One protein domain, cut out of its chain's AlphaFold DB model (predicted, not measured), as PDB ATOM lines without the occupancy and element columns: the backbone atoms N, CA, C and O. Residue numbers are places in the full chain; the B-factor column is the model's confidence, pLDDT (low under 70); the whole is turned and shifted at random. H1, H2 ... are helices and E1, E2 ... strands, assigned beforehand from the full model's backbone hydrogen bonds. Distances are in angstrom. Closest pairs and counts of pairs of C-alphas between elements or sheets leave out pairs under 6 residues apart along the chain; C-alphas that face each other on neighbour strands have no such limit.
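Overview. This is residues 86 to 236 of the 440 residues of the protein "Cytochrome c domain-containing protein" of Myxococcales bacterium 68-20 (UniProt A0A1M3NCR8). With little regular structure, this domain is mostly loop: H2, H3 and H4 lie in its middle, H1 and H5 towards one end, and two separate hairpins, E1 with E2 and E3 with E4, towards the other, with H6 packed on E3. The printed part has 151 residues, only 48 in named elements, in the order H1 H2 H3 E1 E2 H4 H5 E3 E4 H6; the class is mixed, both sheets antiparallel. It is compact, radius of gyration of the C-alphas 16.7 A, spans 55 by 36 by 26 A.

Arrangement. H1, residues 88 to 95, is apart from H5, residues 183 to 186. H2, residues 110 to 116, and H3, residues 120 to 125, touch only at the corner, about perpendicular at 84 degrees; their closest C-alphas, Asn 114 and Gly 120, are 4.8 A apart. H3 touches H4, residues 171 to 174; the closest C-alphas, Ile 121 and Thr 173, are 6.2 A apart. In the hairpin of E1, residues 147 to 149, and E2, residues 155 to 157, N 148 and O 156 are 2.9 A apart, within hydrogen-bond range. In the hairpin of E3, residues 206 to 208, and E4, residues 222 to 224, N 206 and O 224 are 2.9 A apart, within range. The closest C-alphas of E3 and H6, residues 227 to 233, are Val 206 and Asn 230, 5.7 A apart. O i to N i+4 pairs are all within range in H1 and H3, 1 of 3 in H2 and 0 of 3 in H6, where O i to N i+3 gives 2 of 4 and 3 of 4; H4 and H5 are too short for such a pair.

Along the chain. H1, 9.9 A long, begins at C-alpha 88 (182.267, 3.508, -225.485); H6, 10.7 A long, ends at C-alpha 233 (180.986, -15.643, -244.457).

Size, cuts and confidence. The printed part has no cut; its farthest C-alphas, Thr 86 and Ser 215, are 55.1 A apart. The links H1 to H2, H3 to E1, E2 to H4, H5 to E3 and E3 to E4 are long. The model's pLDDT is under 70 in residues 86 to 88, 102 to 108, 134 to 135 and 165 to 167.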
ATOM      1  N   THR A  86     184.515   2.863-220.277       50.84
ATOM      2  CA  THR A  86     185.661   2.012-220.666       50.84
ATOM      3  C   THR A  86     185.391   1.141-221.903       50.84
ATOM      4  O   THR A  86     186.265   0.391-222.326       50.84
ATOM      5  N   PHE A  87     184.202   1.252-222.510       58.19
ATOM      6  CA  PHE A  87     183.760   0.443-223.662       58.19
ATOM      7  C   PHE A  87     183.098   1.273-224.776       58.19
ATOM      8  O   PHE A  87     182.844   0.759-225.867       58.19
ATOM      9  N   GLY A  88     182.868   2.571-224.534       56.31
ATOM     10  CA  GLY A  88     182.267   3.508-225.485       56.31
ATOM     11  C   GLY A  88     182.938   3.482-226.857       56.31
ATOM     12  O   GLY A  88     182.239   3.429-227.855       56.31
ATOM     13  N   GLY A  89     184.271   3.364-226.923       72.75
ATOM     14  CA  GLY A  89     184.997   3.245-228.192       72.75
ATOM     15  C   GLY A  89     184.469   2.129-229.103       72.75
ATOM     16  O   GLY A  89     184.140   2.394-230.253       72.75
ATOM     17  N   VAL A  90     184.317   0.901-228.591       79.56
ATOM     18  CA  VAL A  90     183.809  -0.246-229.374       79.56
ATOM     19  C   VAL A  90     182.319  -0.095-229.693       79.56
ATOM     20  O   VAL A  90     181.890  -0.353-230.819       79.56
ATOM     21  N   VAL A  91     181.521   0.337-228.714       79.88
ATOM     22  CA  VAL A  91     180.065   0.490-228.875       79.88
ATOM     23  C   VAL A  91     179.729   1.595-229.871       79.88
ATOM     24  O   VAL A  91     178.864   1.401-230.721       79.88
ATOM     25  N   ASP A  92     180.419   2.730-229.815       81.25
ATOM     26  CA  ASP A  92     180.196   3.862-230.709       81.25
ATOM     27  C   ASP A  92     180.744   3.574-232.114       81.25
ATOM     28  O   ASP A  92     180.043   3.828-233.093       81.25
ATOM     29  N   GLN A  93     181.912   2.926-232.241       85.00
ATOM     30  CA  GLN A  93     182.380   2.367-233.521       85.00
ATOM     31  C   GLN A  93     181.304   1.485-234.171       85.00
ATOM     32  O   GLN A  93     180.963   1.684-235.340       85.00
ATOM     33  N   TRP A  94     180.718   0.560-233.403       86.94
ATOM     34  CA  TRP A  94     179.642  -0.301-233.886       86.94
ATOM     35  C   TRP A  94     178.370   0.487-234.236       86.94
ATOM     36  O   TRP A  94     177.792   0.258-235.300       86.94
ATOM     37  N   ARG A  95     177.955   1.452-233.402       84.69
ATOM     38  CA  ARG A  95     176.794   2.331-233.651       84.69
ATOM     39  C   ARG A  95     176.934   3.154-234.933       84.69
ATOM     40  O   ARG A  95     175.912   3.400-235.559       84.69
ATOM     41  N   PHE A  96     178.149   3.517-235.351       83.94
ATOM     42  CA  PHE A  96     178.422   4.204-236.625       83.94
ATOM     43  C   PHE A  96     178.758   3.255-237.800       83.94
ATOM     44  O   PHE A  96     179.147   3.714-238.884       83.94
ATOM     45  N   SER A  97     178.624   1.939-237.603       87.62
ATOM     46  CA  SER A  97     178.716   0.927-238.662       87.62
ATOM     47  C   SER A  97     177.365   0.721-239.354       87.62
ATOM     48  O   SER A  97     176.310   0.914-238.760       87.62
ATOM     49  N   ASN A  98     177.371   0.214-240.589       84.38
ATOM     50  CA  ASN A  98     176.123  -0.173-241.260       84.38
ATOM     51  C   ASN A  98     175.417  -1.368-240.576       84.38
ATOM     52  O   ASN A  98     174.258  -1.627-240.872       84.38
ATOM     53  N   HIS A  99     176.081  -2.095-239.666       85.44
ATOM     54  CA  HIS A  99     175.486  -3.239-238.966       85.44
ATOM     55  C   HIS A  99     174.538  -2.823-237.829       85.44
ATOM     56  O   HIS A  99     173.654  -3.594-237.465       85.44
ATOM     57  N   SER A 100     174.683  -1.617-237.270       82.94
ATOM     58  CA  SER A 100     173.776  -1.089-236.235       82.94
ATOM     59  C   SER A 100     172.486  -0.487-236.804       82.94
ATOM     60  O   SER A 100     171.536  -0.220-236.059       82.94
ATOM     61  N   HIS A 101     172.460  -0.224-238.110       76.00
ATOM     62  CA  HIS A 101     171.410   0.502-238.814       76.00
ATOM     63  C   HIS A 101     170.938  -0.340-240.009       76.00
ATOM     64  O   HIS A 101     171.436  -0.133-241.119       76.00
ATOM     65  N   PRO A 102     170.009  -1.300-239.796       63.28
ATOM     66  CA  PRO A 102     169.459  -2.112-240.880       63.28
ATOM     67  C   PRO A 102     168.855  -1.188-241.937       63.28
ATOM     68  O   PRO A 102     168.040  -0.318-241.625       63.28
ATOM     69  N   GLN A 103     169.299  -1.338-243.183       55.94
ATOM     70  CA  GLN A 103     169.040  -0.348-244.232       55.94
ATOM     71  C   GLN A 103     167.656  -0.532-244.870       55.94
ATOM     72  O   GLN A 103     167.135   0.414-245.454       55.94
ATOM     73  N   ASN A 104     167.050  -1.722-244.744       54.62
ATOM     74  CA  ASN A 104     165.946  -2.156-245.611       54.62
ATOM     75  C   ASN A 104     164.740  -2.802-244.883       54.62
ATOM     76  O   ASN A 104     164.156  -3.745-245.416       54.62
ATOM     77  N   ASN A 105     164.344  -2.331-243.687       53.41
ATOM     78  CA  ASN A 105     163.212  -2.894-242.909       53.41
ATOM     79  C   ASN A 105     163.260  -4.434-242.819       53.41
ATOM     80  O   ASN A 105     162.306  -5.145-243.137       53.41
ATOM     81  N   GLU A 106     164.434  -4.941-242.458       65.38
ATOM     82  CA  GLU A 106     164.788  -6.345-242.620       65.38
ATOM     83  C   GLU A 106     163.889  -7.257-241.768       65.38
ATOM     84  O   GLU A 106     163.627  -6.999-240.593       65.38
ATOM     85  N   VAL A 107     163.393  -8.341-242.370       67.44
ATOM     86  CA  VAL A 107     162.468  -9.273-241.713       67.44
ATOM     87  C   VAL A 107     163.250 -10.485-241.217       67.44
ATOM     88  O   VAL A 107     163.797 -11.241-242.020       67.44
ATOM     89  N   GLY A 108     163.256 -10.723-239.902       69.75
ATOM     90  CA  GLY A 108     163.943 -11.862-239.270       69.75
ATOM     91  C   GLY A 108     163.346 -13.251-239.565       69.75
ATOM     92  O   GLY A 108     163.732 -14.226-238.938       69.75
ATOM     93  N   GLY A 109     162.394 -13.363-240.496       80.69
ATOM     94  CA  GLY A 109     161.626 -14.582-240.768       80.69
ATOM     95  C   GLY A 109     162.105 -15.392-241.977       80.69
ATOM     96  O   GLY A 109     162.768 -14.881-242.885       80.69
ATOM     97  N   GLY A 110     161.724 -16.674-242.011       87.00
ATOM     98  CA  GLY A 110     162.003 -17.590-243.124       87.00
ATOM     99  C   GLY A 110     163.488 -17.636-243.497       87.00
ATOM    100  O   GLY A 110     164.360 -17.520-242.641       87.00
ATOM    101  N   ALA A 111     163.804 -17.752-244.784       88.69
ATOM    102  CA  ALA A 111     165.194 -17.776-245.245       88.69
ATOM    103  C   ALA A 111     165.933 -16.420-245.120       88.69
ATOM    104  O   ALA A 111     167.119 -16.349-245.434       88.69
ATOM    105  N   CYS A 112     165.274 -15.332-244.693       87.69
ATOM    106  CA  CYS A 112     165.939 -14.046-244.422       87.69
ATOM    107  C   CYS A 112     166.523 -14.002-243.000       87.69
ATOM    108  O   CYS A 112     167.612 -13.464-242.788       87.69
ATOM    109  N   GLY A 113     165.865 -14.657-242.037       88.62
ATOM    110  CA  GLY A 113     166.354 -14.776-240.661       88.62
ATOM    111  C   GLY A 113     167.727 -15.446-240.532       88.62
ATOM    112  O   GLY A 113     168.434 -15.195-239.567       88.62
ATOM    113  N   ASN A 114     168.169 -16.226-241.528       89.00
ATOM    114  CA  ASN A 114     169.503 -16.844-241.543       89.00
ATOM    115  C   ASN A 114     170.647 -15.831-241.361       89.00
ATOM    116  O   ASN A 114     171.707 -16.211-240.858       89.00
ATOM    117  N   CYS A 115     170.424 -14.580-241.780       86.94
ATOM    118  CA  CYS A 115     171.399 -13.490-241.726       86.94
ATOM    119  C   CYS A 115     170.867 -12.256-240.981       86.94
ATOM    120  O   CYS A 115     171.627 -11.614-240.268       86.94
ATOM    121  N   HIS A 116     169.577 -11.923-241.124       87.31
ATOM    122  CA  HIS A 116     169.021 -10.680-240.574       87.31
ATOM    123  C   HIS A 116     168.506 -10.807-239.134       87.31
ATOM    124  O   HIS A 116     168.442  -9.806-238.425       87.31
ATOM    125  N   ALA A 117     168.144 -12.009-238.669       86.88
ATOM    126  CA  ALA A 117     167.725 -12.208-237.283       86.88
ATOM    127  C   ALA A 117     168.898 -11.980-236.317       86.88
ATOM    128  O   ALA A 117     169.992 -12.504-236.538       86.88
ATOM    129  N   ILE A 118     168.652 -11.285-235.199       85.69
ATOM    130  CA  ILE A 118     169.667 -11.021-234.157       85.69
ATOM    131  C   ILE A 118     170.383 -12.294-233.668       85.69
ATOM    132  O   ILE A 118     171.579 -12.270-233.383       85.69
ATOM    133  N   ASP A 119     169.673 -13.417-233.609       88.88
ATOM    134  CA  ASP A 119     170.163 -14.735-233.209       88.88
ATOM    135  C   ASP A 119     170.317 -15.701-234.405       88.88
ATOM    136  O   ASP A 119     170.526 -16.895-234.203       88.88
ATOM    137  N   GLY A 120     170.262 -15.226-235.654       89.88
ATOM    138  CA  GLY A 120     170.319 -16.068-236.860       89.88
ATOM    139  C   GLY A 120     171.553 -16.974-236.918       89.88
ATOM    140  O   GLY A 120     171.438 -18.177-237.163       89.88
ATOM    141  N   ILE A 121     172.729 -16.426-236.585       92.94
ATOM    142  CA  ILE A 121     173.969 -17.204-236.439       92.94
ATOM    143  C   ILE A 121     173.860 -18.193-235.268       92.94
ATOM    144  O   ILE A 121     174.234 -19.349-235.435       92.94
ATOM    145  N   GLN A 122     173.308 -17.785-234.115       92.25
ATOM    146  CA  GLN A 122     173.113 -18.665-232.951       92.25
ATOM    147  C   GLN A 122     172.252 -19.885-233.295       92.25
ATOM    148  O   GLN A 122     172.601 -21.000-232.910       92.25
ATOM    149  N   GLN A 123     171.146 -19.689-234.014       92.44
ATOM    150  CA  GLN A 123     170.276 -20.792-234.417       92.44
ATOM    151  C   GLN A 123     170.997 -21.709-235.419       92.44
ATOM    152  O   GLN A 123     171.001 -22.924-235.227       92.44
ATOM    153  N   ARG A 124     171.709 -21.154-236.415       92.44
ATOM    154  CA  ARG A 124     172.478 -21.946-237.397       92.44
ATOM    155  C   ARG A 124     173.583 -22.790-236.760       92.44
ATOM    156  O   ARG A 124     173.609 -23.991-237.008       92.44
ATOM    157  N   VAL A 125     174.436 -22.225-235.896       93.75
ATOM    158  CA  VAL A 125     175.493 -23.006-235.207       93.75
ATOM    159  C   VAL A 125     174.921 -24.064-234.254       93.75
ATOM    160  O   VAL A 125     175.557 -25.085-234.019       93.75
ATOM    161  N   ALA A 126     173.693 -23.869-233.763       93.81
ATOM    162  CA  ALA A 126     172.949 -24.856-232.981       93.81
ATOM    163  C   ALA A 126     172.150 -25.870-233.836       93.81
ATOM    164  O   ALA A 126     171.353 -26.622-233.277       93.81
ATOM    165  N   ASN A 127     172.319 -25.883-235.168       93.06
ATOM    166  CA  ASN A 127     171.527 -26.671-236.128       93.06
ATOM    167  C   ASN A 127     169.997 -26.492-235.983       93.06
ATOM    168  O   ASN A 127     169.220 -27.406-236.252       93.06
ATOM    169  N   LYS A 128     169.548 -25.296-235.588       93.06
ATOM    170  CA  LYS A 128     168.134 -24.909-235.507       93.06
ATOM    171  C   LYS A 128     167.735 -24.136-236.759       93.06
ATOM    172  O   LYS A 128     167.997 -22.943-236.895       93.06
ATOM    173  N   TYR A 129     167.083 -24.837-237.673       93.31
ATOM    174  CA  TYR A 129     166.604 -24.315-238.948       93.31
ATOM    175  C   TYR A 129     165.236 -24.918-239.282       93.31
ATOM    176  O   TYR A 129     164.818 -25.916-238.696       93.31
ATOM    177  N   THR A 130     164.530 -24.301-240.223       92.31
ATOM    178  CA  THR A 130     163.301 -24.831-240.817       92.31
ATOM    179  C   THR A 130     163.566 -25.300-242.244       92.31
ATOM    180  O   THR A 130     164.478 -24.824-242.921       92.31
ATOM    181  N   VAL A 131     162.766 -26.252-242.715       91.44
ATOM    182  CA  VAL A 131     162.785 -26.749-244.096       91.44
ATOM    183  C   VAL A 131     161.352 -26.903-244.601       91.44
ATOM    184  O   VAL A 131     160.407 -26.902-243.810       91.44
ATOM    185  N   ALA A 132     161.177 -27.013-245.918       80.69
ATOM    186  CA  ALA A 132     159.873 -27.306-246.508       80.69
ATOM    187  C   ALA A 132     159.387 -28.727-246.124       80.69
ATOM    188  O   ALA A 132     160.214 -29.587-245.816       80.69
ATOM    189  N   PRO A 133     158.072 -29.019-246.157       72.75
ATOM    190  CA  PRO A 133     157.553 -30.352-245.825       72.75
ATOM    191  C   PRO A 133     158.054 -31.491-246.732       72.75
ATOM    192  O   PRO A 133     158.003 -32.648-246.327       72.75
ATOM    193  N   ASP A 134     158.540 -31.179-247.937       69.50
ATOM    194  CA  ASP A 134     159.129 -32.108-248.912       69.50
ATOM    195  C   ASP A 134     160.672 -32.115-248.881       69.50
ATOM    196  O   ASP A 134     161.324 -32.419-249.879       69.50
ATOM    197  N   ALA A 135     161.298 -31.716-247.774       69.50
ATOM    198  CA  ALA A 135     162.738 -31.488-247.745       69.50
ATOM    199  C   ALA A 135     163.598 -32.764-247.768       69.50
ATOM    200  O   ALA A 135     163.333 -33.745-247.074       69.50
ATOM    201  N   GLY A 136     164.707 -32.692-248.512       79.62
ATOM    202  CA  GLY A 136     165.884 -33.514-248.241       79.62
ATOM    203  C   GLY A 136     166.641 -32.992-247.013       79.62
ATOM    204  O   GLY A 136     166.245 -32.003-246.400       79.62
ATOM    205  N   VAL A 137     167.745 -33.645-246.653       84.50
ATOM    206  CA  VAL A 137     168.514 -33.325-245.437       84.50
ATOM    207  C   VAL A 137     169.579 -32.258-245.733       84.50
ATOM    208  O   VAL A 137     170.483 -32.531-246.526       84.50
ATOM    209  N   PRO A 138     169.537 -31.065-245.107       91.44
ATOM    210  CA  PRO A 138     170.627 -30.097-245.200       91.44
ATOM    211  C   PRO A 138     171.866 -30.581-244.433       91.44
ATOM    212  O   PRO A 138     171.770 -30.982-243.273       91.44
ATOM    213  N   ALA A 139     173.036 -30.503-245.069       91.56
ATOM    214  CA  ALA A 139     174.336 -30.791-244.459       91.56
ATOM    215  C   ALA A 139     175.069 -29.495-244.069       91.56
ATOM    216  O   ALA A 139     174.803 -28.441-244.642       91.56
ATOM    217  N   ASP A 140     175.993 -29.580-243.105       94.69
ATOM    218  CA  ASP A 140     176.918 -28.504-242.699       94.69
ATOM    219  C   ASP A 140     176.269 -27.142-242.337       94.69
ATOM    220  O   ASP A 140     176.914 -26.091-242.391       94.69
ATOM    221  N   VAL A 141     175.009 -27.141-241.881       94.69
ATOM    222  CA  VAL A 141     174.286 -25.917-241.471       94.69
ATOM    223  C   VAL A 141     174.994 -25.177-240.329       94.69
ATOM    224  O   VAL A 141     175.087 -23.948-240.356       94.69
ATOM    225  N   ALA A 142     175.581 -25.907-239.375       94.62
ATOM    226  CA  ALA A 142     176.406 -25.330-238.310       94.62
ATOM    227  C   ALA A 142     177.730 -24.706-238.793       94.62
ATOM    228  O   ALA A 142     178.260 -23.837-238.106       94.62
ATOM    229  N   LYS A 143     178.228 -25.077-239.983       95.31
ATOM    230  CA  LYS A 143     179.309 -24.372-240.707       95.31
ATOM    231  C   LYS A 143     178.763 -23.329-241.693       95.31
ATOM    232  O   LYS A 143     179.489 -22.799-242.533       95.31
ATOM    233  N   GLY A 144     177.469 -23.037-241.615       94.31
ATOM    234  CA  GLY A 144     176.813 -21.977-242.356       94.31
ATOM    235  C   GLY A 144     176.331 -22.345-243.756       94.31
ATOM    236  O   GLY A 144     175.864 -21.426-244.428       94.31
ATOM    237  N   HIS A 145     176.396 -23.600-244.208       95.88
ATOM    238  CA  HIS A 145     175.781 -24.012-245.479       95.88
ATOM    239  C   HIS A 145     174.261 -23.780-245.438       95.88
ATOM    240  O   HIS A 145     173.639 -24.005-244.395       95.88
ATOM    241  N   ILE A 146     173.662 -23.278-246.523       94.69
ATOM    242  CA  ILE A 146     172.218 -22.965-246.544       94.69
ATOM    243  C   ILE A 146     171.451 -23.584-247.713       94.69
ATOM    244  O   ILE A 146     170.228 -23.674-247.618       94.69
ATOM    245  N   ASN A 147     172.100 -23.990-248.805       94.56
ATOM    246  CA  ASN A 147     171.445 -24.660-249.929       94.56
ATOM    247  C   ASN A 147     171.348 -26.181-249.697       94.56
ATOM    248  O   ASN A 147     172.250 -26.815-249.161       94.56
ATOM    249  N   PHE A 148     170.234 -26.782-250.106       93.31
ATOM    250  CA  PHE A 148     170.006 -28.228-250.060       93.31
ATOM    251  C   PHE A 148     169.117 -28.667-251.231       93.31
ATOM    252  O   PHE A 148     168.421 -27.853-251.838       93.31
ATOM    253  N   LYS A 149     169.125 -29.964-251.557       92.31
ATOM    254  CA  LYS A 149     168.212 -30.546-252.550       92.31
ATOM    255  C   LYS A 149     166.938 -31.029-251.852       92.31
ATOM    256  O   LYS A 149     167.016 -31.870-250.959       92.31
ATOM    257  N   ALA A 150     165.780 -30.500-252.234       90.06
ATOM    258  CA  ALA A 150     164.483 -30.992-251.769       90.06
ATOM    259  C   ALA A 150     164.148 -32.363-252.396       90.06
ATOM    260  O   ALA A 150     164.731 -32.740-253.415       90.06
ATOM    261  N   ALA A 151     163.191 -33.106-251.834       87.25
ATOM    262  CA  ALA A 151     162.730 -34.379-252.403       87.25
ATOM    263  C   ALA A 151     162.049 -34.192-253.772       87.25
ATOM    264  O   ALA A 151     162.110 -35.077-254.622       87.25
ATOM    265  N   SER A 152     161.489 -33.005-254.027       86.75
ATOM    266  CA  SER A 152     161.049 -32.538-255.352       86.75
ATOM    267  C   SER A 152     162.189 -32.333-256.367       86.75
ATOM    268  O   SER A 152     161.932 -32.020-257.528       86.75
ATOM    269  N   GLY A 153     163.453 -32.487-255.959       87.75
ATOM    270  CA  GLY A 153     164.646 -32.310-256.789       87.75
ATOM    271  C   GLY A 153     165.118 -30.859-256.934       87.75
ATOM    272  O   GLY A 153     166.227 -30.638-257.420       87.75
ATOM    273  N   ALA A 154     164.318 -29.885-256.488       88.12
ATOM    274  CA  ALA A 154     164.656 -28.466-256.515       88.12
ATOM    275  C   ALA A 154     165.802 -28.120-255.548       88.12
ATOM    276  O   ALA A 154     165.923 -28.712-254.471       88.12
ATOM    277  N   ILE A 155     166.618 -27.125-255.913       90.75
ATOM    278  CA  ILE A 155     167.616 -26.543-255.008       90.75
ATOM    279  C   ILE A 155     166.950 -25.442-254.184       90.75
ATOM    280  O   ILE A 155     166.541 -24.407-254.712       90.75
ATOM    281  N   THR A 156     166.854 -25.688-252.884       90.31
ATOM    282  CA  THR A 156     166.121 -24.877-251.909       90.31
ATOM    283  C   THR A 156     167.085 -24.345-250.851       90.31
ATOM    284  O   THR A 156     168.196 -24.843-250.688       90.31
ATOM    285  N   GLU A 157     166.683 -23.292-250.144       91.56
ATOM    286  CA  GLU A 157     167.440 -22.709-249.037       91.56
ATOM    287  C   GLU A 157     166.745 -23.021-247.705       91.56
ATOM    288  O   GLU A 157     165.514 -22.966-247.635       91.56
ATOM    289  N   ILE A 158     167.504 -23.337-246.653       93.69
ATOM    290  CA  ILE A 158     166.937 -23.515-245.310       93.69
ATOM    291  C   ILE A 158     166.275 -22.220-244.821       93.69
ATOM    292  O   ILE A 158     166.719 -21.113-245.131       93.69
ATOM    293  N   GLY A 159     165.227 -22.347-244.017       91.69
ATOM    294  CA  GLY A 159     164.680 -21.239-243.247       91.69
ATOM    295  C   GLY A 159     165.362 -21.105-241.887       91.69
ATOM    296  O   GLY A 159     165.879 -22.067-241.322       91.69
ATOM    297  N   TYR A 160     165.308 -19.907-241.318       89.50
ATOM    298  CA  TYR A 160     165.656 -19.656-239.924       89.50
ATOM    299  C   TYR A 160     164.752 -20.465-238.977       89.50
ATOM    300  O   TYR A 160     163.561 -20.645-239.242       89.50
ATOM    301  N   GLY A 161     165.336 -20.991-237.896       88.50
ATOM    302  CA  GLY A 161     164.659 -21.865-236.927       88.50
ATOM    303  C   GLY A 161     164.386 -21.243-235.557       88.50
ATOM    304  O   GLY A 161     164.028 -21.970-234.634       88.50
ATOM    305  N   GLY A 162     164.596 -19.934-235.393       86.56
ATOM    306  CA  GLY A 162     164.256 -19.215-234.163       86.56
ATOM    307  C   GLY A 162     162.927 -18.458-234.262       86.56
ATOM    308  O   GLY A 162     162.154 -18.640-235.200       86.56
ATOM    309  N   ALA A 163     162.670 -17.597-233.276       79.81
ATOM    310  CA  ALA A 163     161.401 -16.880-233.126       79.81
ATOM    311  C   ALA A 163     161.518 -15.347-233.214       79.81
ATOM    312  O   ALA A 163     160.506 -14.658-233.080       79.81
ATOM    313  N   THR A 164     162.716 -14.781-233.416       75.44
ATOM    314  CA  THR A 164     162.840 -13.324-233.542       75.44
ATOM    315  C   THR A 164     162.307 -12.853-234.891       75.44
ATOM    316  O   THR A 164     162.618 -13.407-235.943       75.44
ATOM    317  N   THR A 165     161.521 -11.785-234.874       67.75
ATOM    318  CA  THR A 165     161.108 -11.068-236.087       67.75
ATOM    319  C   THR A 165     161.987  -9.846-236.356       67.75
ATOM    320  O   THR A 165     161.927  -9.280-237.447       67.75
ATOM    321  N   ILE A 166     162.830  -9.461-235.390       66.19
ATOM    322  CA  ILE A 166     163.674  -8.266-235.441       66.19
ATOM    323  C   ILE A 166     164.860  -8.513-236.381       66.19
ATOM    324  O   ILE A 166     165.810  -9.216-236.025       66.19
ATOM    325  N   GLY A 167     164.809  -7.902-237.568       69.06
ATOM    326  CA  GLY A 167     165.935  -7.826-238.495       69.06
ATOM    327  C   GLY A 167     166.958  -6.788-238.044       69.06
ATOM    328  O   GLY A 167     166.906  -5.637-238.475       69.06
ATOM    329  N   ARG A 168     167.842  -7.160-237.116       75.00
ATOM    330  CA  ARG A 168     168.906  -6.283-236.617       75.00
ATOM    331  C   ARG A 168     170.087  -7.106-236.111       75.00
ATOM    332  O   ARG A 168     169.931  -7.931-235.213       75.00
ATOM    333  N   ILE A 169     171.275  -6.814-236.630       82.12
ATOM    334  CA  ILE A 169     172.539  -7.340-236.105       82.12
ATOM    335  C   ILE A 169     172.829  -6.683-234.746       82.12
ATOM    336  O   ILE A 169     172.509  -5.519-234.526       82.12
ATOM    337  N   HIS A 170     173.443  -7.414-233.823       83.75
ATOM    338  CA  HIS A 170     173.949  -6.909-232.545       83.75
ATOM    339  C   HIS A 170     175.304  -7.551-232.222       83.75
ATOM    340  O   HIS A 170     175.730  -8.506-232.872       83.75
ATOM    341  N   CYS A 171     175.958  -7.093-231.151       86.62
ATOM    342  CA  CYS A 171     177.139  -7.755-230.592       86.62
ATOM    343  C   CYS A 171     176.876  -9.257-230.349       86.62
ATOM    344  O   CYS A 171     177.692 -10.096-230.713       86.62
ATOM    345  N   SER A 172     175.693  -9.609-229.832       88.06
ATOM    346  CA  SER A 172     175.249 -10.993-229.619       88.06
ATOM    347  C   SER A 172     174.903 -11.769-230.898       88.06
ATOM    348  O   SER A 172     174.614 -12.959-230.805       88.06
ATOM    349  N   THR A 173     174.943 -11.164-232.088       89.50
ATOM    350  CA  THR A 173     174.855 -11.898-233.362       89.50
ATOM    351  C   THR A 173     176.201 -12.534-233.701       89.50
ATOM    352  O   THR A 173     176.255 -13.712-234.048       89.50
ATOM    353  N   CYS A 174     177.295 -11.785-233.533       92.38
ATOM    354  CA  CYS A 174     178.652 -12.244-233.843       92.38
ATOM    355  C   CYS A 174     179.341 -12.939-232.660       92.38
ATOM    356  O   CYS A 174     180.119 -13.867-232.881       92.38
ATOM    357  N   HIS A 175     179.049 -12.528-231.421       92.50
ATOM    358  CA  HIS A 175     179.691 -13.033-230.203       92.50
ATOM    359  C   HIS A 175     178.765 -13.932-229.368       92.50
ATOM    360  O   HIS A 175     177.548 -13.728-229.304       92.50
ATOM    361  N   ALA A 176     179.351 -14.944-228.729       92.06
ATOM    362  CA  ALA A 176     178.680 -15.906-227.863       92.06
ATOM    363  C   ALA A 176     178.716 -15.432-226.401       92.06
ATOM    364  O   ALA A 176     179.550 -15.881-225.617       92.06
ATOM    365  N   PHE A 177     177.819 -14.508-226.049       89.69
ATOM    366  CA  PHE A 177     177.743 -13.978-224.688       89.69
ATOM    367  C   PHE A 177     176.992 -14.896-223.711       89.69
ATOM    368  O   PHE A 177     175.941 -15.446-224.047       89.69
ATOM    369  N   ASP A 178     177.524 -15.008-222.493       89.44
ATOM    370  CA  ASP A 178     176.926 -15.666-221.326       89.44
ATOM    371  C   ASP A 178     177.277 -14.911-220.024       89.44
ATOM    372  O   ASP A 178     178.035 -13.943-220.037       89.44
ATOM    373  N   SER A 179     176.750 -15.342-218.874       89.06
ATOM    374  CA  SER A 179     176.958 -14.659-217.584       89.06
ATOM    375  C   SER A 179     178.409 -14.633-217.077       89.06
ATOM    376  O   SER A 179     178.714 -13.875-216.157       89.06
ATOM    377  N   THR A 180     179.304 -15.444-217.645       89.12
ATOM    378  CA  THR A 180     180.726 -15.517-217.277       89.12
ATOM    379  C   THR A 180     181.613 -14.630-218.145       89.12
ATOM    380  O   THR A 180     182.730 -14.300-217.738       89.12
ATOM    381  N   ASN A 181     181.127 -14.238-219.327       87.12
ATOM    382  CA  ASN A 181     181.925 -13.562-220.344       87.12
ATOM    383  C   ASN A 181     181.322 -12.218-220.814       87.12
ATOM    384  O   ASN A 181     182.079 -11.339-221.225       87.12
ATOM    385  N   ASP A 182     180.009 -11.998-220.653       84.56
ATOM    386  CA  ASP A 182     179.328 -10.756-221.033       84.56
ATOM    387  C   ASP A 182     179.883  -9.568-220.222       84.56
ATOM    388  O   ASP A 182     179.788  -9.557-218.987       84.56
ATOM    389  N   PRO A 183     180.455  -8.536-220.868       77.44
ATOM    390  CA  PRO A 183     180.972  -7.371-220.164       77.44
ATOM    391  C   PRO A 183     179.917  -6.589-219.367       77.44
ATOM    392  O   PRO A 183     180.263  -5.980-218.355       77.44
ATOM    393  N   HIS A 184     178.637  -6.634-219.759       75.00
ATOM    394  CA  HIS A 184     177.545  -5.973-219.026       75.00
ATOM    395  C   HIS A 184     177.212  -6.688-217.705       75.00
ATOM    396  O   HIS A 184     176.683  -6.065-216.788       75.00
ATOM    397  N   VAL A 185     177.526  -7.987-217.600       83.19
ATOM    398  CA  VAL A 185     177.321  -8.807-216.392       83.19
ATOM    399  C   VAL A 185     178.596  -8.848-215.547       83.19
ATOM    400  O   VAL A 185     178.545  -8.748-214.324       83.19
ATOM    401  N   THR A 186     179.757  -8.988-216.193       82.44
ATOM    402  CA  THR A 186     181.051  -9.171-215.515       82.44
ATOM    403  C   THR A 186     181.734  -7.865-215.108       82.44
ATOM    404  O   THR A 186     182.642  -7.900-214.276       82.44
ATOM    405  N   GLY A 187     181.361  -6.731-215.717       77.69
ATOM    406  CA  GLY A 187     182.030  -5.437-215.542       77.69
ATOM    407  C   GLY A 187     183.476  -5.399-216.059       77.69
ATOM    408  O   GLY A 187     184.231  -4.495-215.703       77.69
ATOM    409  N   LYS A 188     183.895  -6.394-216.854       74.94
ATOM    410  CA  LYS A 188     185.279  -6.583-217.312       74.94
ATOM    411  C   LYS A 188     185.366  -6.541-218.836       74.94
ATOM    412  O   LYS A 188     184.502  -7.065-219.531       74.94
ATOM    413  N   TYR A 189     186.450  -5.942-219.329       71.69
ATOM    414  CA  TYR A 189     186.731  -5.733-220.751       71.69
ATOM    415  C   TYR A 189     188.130  -6.257-221.108       71.69
ATOM    416  O   TYR A 189     189.030  -5.502-221.466       71.69
ATOM    417  N   LEU A 190     188.335  -7.563-220.934       73.31
ATOM    418  CA  LEU A 190     189.606  -8.251-221.170       73.31
ATOM    419  C   LEU A 190     189.600  -8.987-222.517       73.31
ATOM    420  O   LEU A 190     188.564  -9.452-223.001       73.31
ATOM    421  N   ALA A 191     190.788  -9.149-223.105       73.06
ATOM    422  CA  ALA A 191     190.967  -9.964-224.301       73.06
ATOM    423  C   ALA A 191     190.445 -11.397-224.070       73.06
ATOM    424  O   ALA A 191     190.738 -12.017-223.050       73.06
ATOM    425  N   GLY A 192     189.662 -11.913-225.020       75.75
ATOM    426  CA  GLY A 192     189.045 -13.242-224.939       75.75
ATOM    427  C   GLY A 192     187.659 -13.299-224.278       75.75
ATOM    428  O   GLY A 192     186.995 -14.319-224.424       75.75
ATOM    429  N   GLN A 193     187.168 -12.232-223.632       81.81
ATOM    430  CA  GLN A 193     185.825 -12.238-223.014       81.81
ATOM    431  C   GLN A 193     184.656 -12.175-224.012       81.81
ATOM    432  O   GLN A 193     183.535 -12.500-223.650       81.81
ATOM    433  N   ALA A 194     184.893 -11.794-225.269       86.12
ATOM    434  CA  ALA A 194     183.868 -11.771-226.313       86.12
ATOM    435  C   ALA A 194     184.163 -12.835-227.395       86.12
ATOM    436  O   ALA A 194     184.575 -12.477-228.504       86.12
ATOM    437  N   PRO A 195     184.005 -14.143-227.109       91.00
ATOM    438  CA  PRO A 195     184.260 -15.198-228.090       91.00
ATOM    439  C   PRO A 195     183.306 -15.078-229.285       91.00
ATOM    440  O   PRO A 195     182.143 -14.714-229.125       91.00
ATOM    441  N   LEU A 196     183.780 -15.387-230.495       93.62
ATOM    442  CA  LEU A 196     182.926 -15.435-231.688       93.62
ATOM    443  C   LEU A 196     181.999 -16.660-231.643       93.62
ATOM    444  O   LEU A 196     182.406 -17.733-231.204       93.62
ATOM    445  N   ARG A 197     180.764 -16.520-232.144       93.69
ATOM    446  CA  ARG A 197     179.812 -17.641-232.278       93.69
ATOM    447  C   ARG A 197     180.256 -18.686-233.288       93.69
ATOM    448  O   ARG A 197     179.943 -19.859-233.124       93.69
ATOM    449  N   VAL A 198     180.920 -18.240-234.349       95.06
ATOM    450  CA  VAL A 198     181.499 -19.108-235.369       95.06
ATOM    451  C   VAL A 198     182.969 -19.314-235.002       95.06
ATOM    452  O   VAL A 198     183.698 -18.319-234.931       95.06
ATOM    453  N   PRO A 199     183.409 -20.559-234.748       90.81
ATOM    454  CA  PRO A 199     184.800 -20.858-234.436       90.81
ATOM    455  C   PRO A 199     185.770 -20.353-235.515       90.81
ATOM    456  O   PRO A 199     185.474 -20.354-236.715       90.81
ATOM    457  N   GLY A 200     186.930 -19.877-235.062       90.75
ATOM    458  CA  GLY A 200     187.919 -19.175-235.883       90.75
ATOM    459  C   GLY A 200     189.367 -19.586-235.617       90.75
ATOM    460  O   GLY A 200     190.288 -18.811-235.884       90.75
ATOM    461  N   GLY A 201     189.577 -20.775-235.065       91.75
ATOM    462  CA  GLY A 201     190.874 -21.420-234.911       91.75
ATOM    463  C   GLY A 201     191.484 -21.888-236.236       91.75
ATOM    464  O   GLY A 201     190.954 -21.675-237.324       91.75
ATOM    465  N   VAL A 202     192.651 -22.530-236.137       89.38
ATOM    466  CA  VAL A 202     193.451 -22.990-237.292       89.38
ATOM    467  C   VAL A 202     192.756 -24.046-238.155       89.38
ATOM    468  O   VAL A 202     193.005 -24.089-239.355       89.38
ATOM    469  N   ASN A 203     191.896 -24.860-237.541       93.19
ATOM    470  CA  ASN A 203     191.209 -25.992-238.168       93.19
ATOM    471  C   ASN A 203     189.709 -25.720-238.381       93.19
ATOM    472  O   ASN A 203     188.993 -26.609-238.831       93.19
ATOM    473  N   ASP A 204     189.226 -24.525-238.025       95.31
ATOM    474  CA  ASP A 204     187.805 -24.195-238.083       95.31
ATOM    475  C   ASP A 204     187.415 -23.693-239.471       95.31
ATOM    476  O   ASP A 204     188.062 -22.807-240.049       95.31
ATOM    477  N   THR A 205     186.315 -24.232-239.989       96.25
ATOM    478  CA  THR A 205     185.893 -24.038-241.375       96.25
ATOM    479  C   THR A 205     184.489 -23.456-241.505       96.25
ATOM    480  O   THR A 205     183.677 -23.469-240.577       96.25
ATOM    481  N   VAL A 206     184.203 -22.919-242.689       96.50
ATOM    482  CA  VAL A 206     182.914 -22.342-243.077       96.50
ATOM    483  C   VAL A 206     182.575 -22.749-244.510       96.50
ATOM    484  O   VAL A 206     183.475 -22.925-245.332       96.50
ATOM    485  N   ILE A 207     181.289 -22.894-244.826       96.69
ATOM    486  CA  ILE A 207     180.831 -23.263-246.169       96.69
ATOM    487  C   ILE A 207     180.413 -22.027-246.975       96.69
ATOM    488  O   ILE A 207     179.597 -21.216-246.526       96.69
ATOM    489  N   LEU A 208     180.938 -21.915-248.195       96.69
ATOM    490  CA  LEU A 208     180.429 -21.045-249.258       96.69
ATOM    491  C   LEU A 208     179.441 -21.825-250.137       96.69
ATOM    492  O   LEU A 208     179.647 -23.013-250.390       96.69
ATOM    493  N   GLU A 209     178.407 -21.160-250.657       95.69
ATOM    494  CA  GLU A 209     177.477 -21.760-251.623       95.69
ATOM    495  C   GLU A 209     178.154 -21.867-253.006       95.69
ATOM    496  O   GLU A 209     177.963 -21.034-253.892       95.69
ATOM    497  N   LYS A 210     179.013 -22.874-253.178       94.88
ATOM    498  CA  LYS A 210     179.653 -23.210-254.454       94.88
ATOM    499  C   LYS A 210     179.995 -24.691-254.503       94.88
ATOM    500  O   LYS A 210     180.941 -25.115-253.856       94.88
ATOM    501  N   THR A 211     179.311 -25.472-255.323       94.62
ATOM    502  CA  THR A 211     179.660 -26.881-255.532       94.62
ATOM    503  C   THR A 211     180.808 -27.001-256.539       94.62
ATOM    504  O   THR A 211     180.919 -26.218-257.492       94.62
ATOM    505  N   ALA A 212     181.727 -27.939-256.292       90.12
ATOM    506  CA  ALA A 212     182.884 -28.187-257.154       90.12
ATOM    507  C   ALA A 212     182.508 -29.024-258.389       90.12
ATOM    508  O   ALA A 212     182.863 -28.646-259.504       90.12
ATOM    509  N   ASP A 213     181.745 -30.102-258.187       88.12
ATOM    510  CA  ASP A 213     181.157 -30.927-259.245       88.12
ATOM    511  C   ASP A 213     179.624 -30.898-259.154       88.12
ATOM    512  O   ASP A 213     179.015 -31.496-258.268       88.12
ATOM    513  N   ALA A 214     178.999 -30.182-260.086       87.94
ATOM    514  CA  ALA A 214     177.551 -30.023-260.157       87.94
ATOM    515  C   ALA A 214     176.820 -31.234-260.781       87.94
ATOM    516  O   ALA A 214     175.589 -31.223-260.839       87.94
ATOM    517  N   SER A 215     177.531 -32.273-261.246       87.06
ATOM    518  CA  SER A 215     176.961 -33.394-262.016       87.06
ATOM    519  C   SER A 215     175.852 -34.161-261.283       87.06
ATOM    520  O   SER A 215     174.844 -34.524-261.890       87.06
ATOM    521  N   ALA A 216     175.978 -34.341-259.965       86.31
ATOM    522  CA  ALA A 216     174.959 -34.978-259.126       86.31
ATOM    523  C   ALA A 216     173.703 -34.100-258.911       86.31
ATOM    524  O   ALA A 216     172.676 -34.564-258.398       86.31
ATOM    525  N   GLY A 217     173.775 -32.810-259.252       90.62
ATOM    526  CA  GLY A 217     172.730 -31.833-258.967       90.62
ATOM    527  C   GLY A 217     172.436 -31.710-257.469       90.62
ATOM    528  O   GLY A 217     171.267 -31.626-257.099       90.62
ATOM    529  N   ILE A 218     173.455 -31.825-256.610       91.94
ATOM    530  CA  ILE A 218     173.364 -31.726-255.146       91.94
ATOM    531  C   ILE A 218     174.284 -30.580-254.712       91.94
ATOM    532  O   ILE A 218     175.458 -30.615-255.078       91.94
ATOM    533  N   PRO A 219     173.801 -29.589-253.941       94.06
ATOM    534  CA  PRO A 219     174.661 -28.562-253.381       94.06
ATOM    535  C   PRO A 219     175.488 -29.199-252.265       94.06
ATOM    536  O   PRO A 219     174.953 -29.587-251.227       94.06
ATOM    537  N   THR A 220     176.790 -29.351-252.488       94.25
ATOM    538  CA  THR A 220     177.743 -29.730-251.431       94.25
ATOM    539  C   THR A 220     178.304 -28.502-250.724       94.25
ATOM    540  O   THR A 220     178.911 -28.624-249.663       94.25
ATOM    541  N   GLY A 221     178.172 -27.331-251.358       95.00
ATOM    542  CA  GLY A 221     178.944 -26.150-251.016       95.00
ATOM    543  C   GLY A 221     180.450 -26.396-251.153       95.00
ATOM    544  O   GLY A 221     180.903 -27.423-251.676       95.00
ATOM    545  N   GLN A 222     181.233 -25.437-250.667       95.31
ATOM    546  CA  GLN A 222     182.682 -25.555-250.596       95.31
ATOM    547  C   GLN A 222     183.215 -25.055-249.263       95.31
ATOM    548  O   GLN A 222     182.944 -23.930-248.844       95.31
ATOM    549  N   GLU A 223     184.031 -25.897-248.636       95.94
ATOM    550  CA  GLU A 223     184.697 -25.583-247.385       95.94
ATOM    551  C   GLU A 223     185.840 -24.572-247.583       95.94
ATOM    552  O   GLU A 223     186.634 -24.657-248.528       95.94
ATOM    553  N   LEU A 224     185.889 -23.586-246.687       95.19
ATOM    554  CA  LEU A 224     186.877 -22.513-246.604       95.19
ATOM    555  C   LEU A 224     187.376 -22.400-245.156       95.19
ATOM    556  O   LEU A 224     186.638 -22.694-244.219       95.19
ATOM    557  N   ALA A 225     188.609 -21.927-244.971       95.38
ATOM    558  CA  ALA A 225     189.219 -21.731-243.656       95.38
ATOM    559  C   ALA A 225     189.755 -20.297-243.530       95.38
ATOM    560  O   ALA A 225     190.857 -19.987-243.987       95.38
ATOM    561  N   TYR A 226     188.967 -19.407-242.921       96.31
ATOM    562  CA  TYR A 226     189.279 -17.978-242.777       96.31
ATOM    563  C   TYR A 226     189.423 -17.513-241.327       96.31
ATOM    564  O   TYR A 226     189.510 -16.308-241.069       96.31
ATOM    565  N   ARG A 227     189.543 -18.454-240.379       95.62
ATOM    566  CA  ARG A 227     189.759 -18.174-238.950       95.62
ATOM    567  C   ARG A 227     188.653 -17.251-238.426       95.62
ATOM    568  O   ARG A 227     187.483 -17.505-238.687       95.62
ATOM    569  N   ALA A 228     188.986 -16.149-237.755       95.19
ATOM    570  CA  ALA A 228     188.004 -15.162-237.299       95.19
ATOM    571  C   ALA A 228     187.098 -14.611-238.428       95.19
ATOM    572  O   ALA A 228     185.961 -14.232-238.165       95.19
ATOM    573  N   GLY A 229     187.548 -14.628-239.691       96.62
ATOM    574  CA  GLY A 229     186.732 -14.268-240.854       96.62
ATOM    575  C   GLY A 229     185.573 -15.232-241.151       96.62
ATOM    576  O   GLY A 229     184.640 -14.841-241.853       96.62
ATOM    577  N   ASN A 230     185.568 -16.449-240.590       97.00
ATOM    578  CA  ASN A 230     184.489 -17.431-240.766       97.00
ATOM    579  C   ASN A 230     183.112 -16.853-240.378       97.00
ATOM    580  O   ASN A 230     182.125 -17.102-241.068       97.00
ATOM    581  N   VAL A 231     183.045 -16.017-239.329       96.00
ATOM    582  CA  VAL A 231     181.791 -15.373-238.881       96.00
ATOM    583  C   VAL A 231     181.191 -14.441-239.940       96.00
ATOM    584  O   VAL A 231     179.972 -14.331-240.049       96.00
ATOM    585  N   CYS A 232     182.029 -13.813-240.771       96.06
ATOM    586  CA  CYS A 232     181.589 -12.882-241.811       96.06
ATOM    587  C   CYS A 232     180.910 -13.635-242.967       96.06
ATOM    588  O   CYS A 232     179.865 -13.215-243.465       96.06
ATOM    589  N   VAL A 233     181.466 -14.793-243.350       96.12
ATOM    590  CA  VAL A 233     180.986 -15.643-244.457       96.12
ATOM    591  C   VAL A 233     179.582 -16.207-244.199       96.12
ATOM    592  O   VAL A 233     178.880 -16.555-245.145       96.12
ATOM    593  N   PHE A 234     179.111 -16.253-242.947       93.69
ATOM    594  CA  PHE A 234     177.739 -16.680-242.651       93.69
ATOM    595  C   PHE A 234     176.681 -15.788-243.312       93.69
ATOM    596  O   PHE A 234     175.615 -16.312-243.650       93.69
ATOM    597  N   CYS A 235     176.974 -14.494-243.493       92.88
ATOM    598  CA  CYS A 235     176.055 -13.505-244.063       92.88
ATOM    599  C   CYS A 235     176.568 -12.897-245.374       92.88
ATOM    600  O   CYS A 235     175.791 -12.752-246.312       92.88
ATOM    601  N   HIS A 236     177.865 -12.580-245.461       95.56
ATOM    602  CA  HIS A 236     178.480 -11.900-246.606       95.56
ATOM    603  C   HIS A 236     178.809 -12.848-247.767       95.56
ATOM    604  O   HIS A 236     179.945 -12.895-248.246       95.56
TER     605      HIS A 236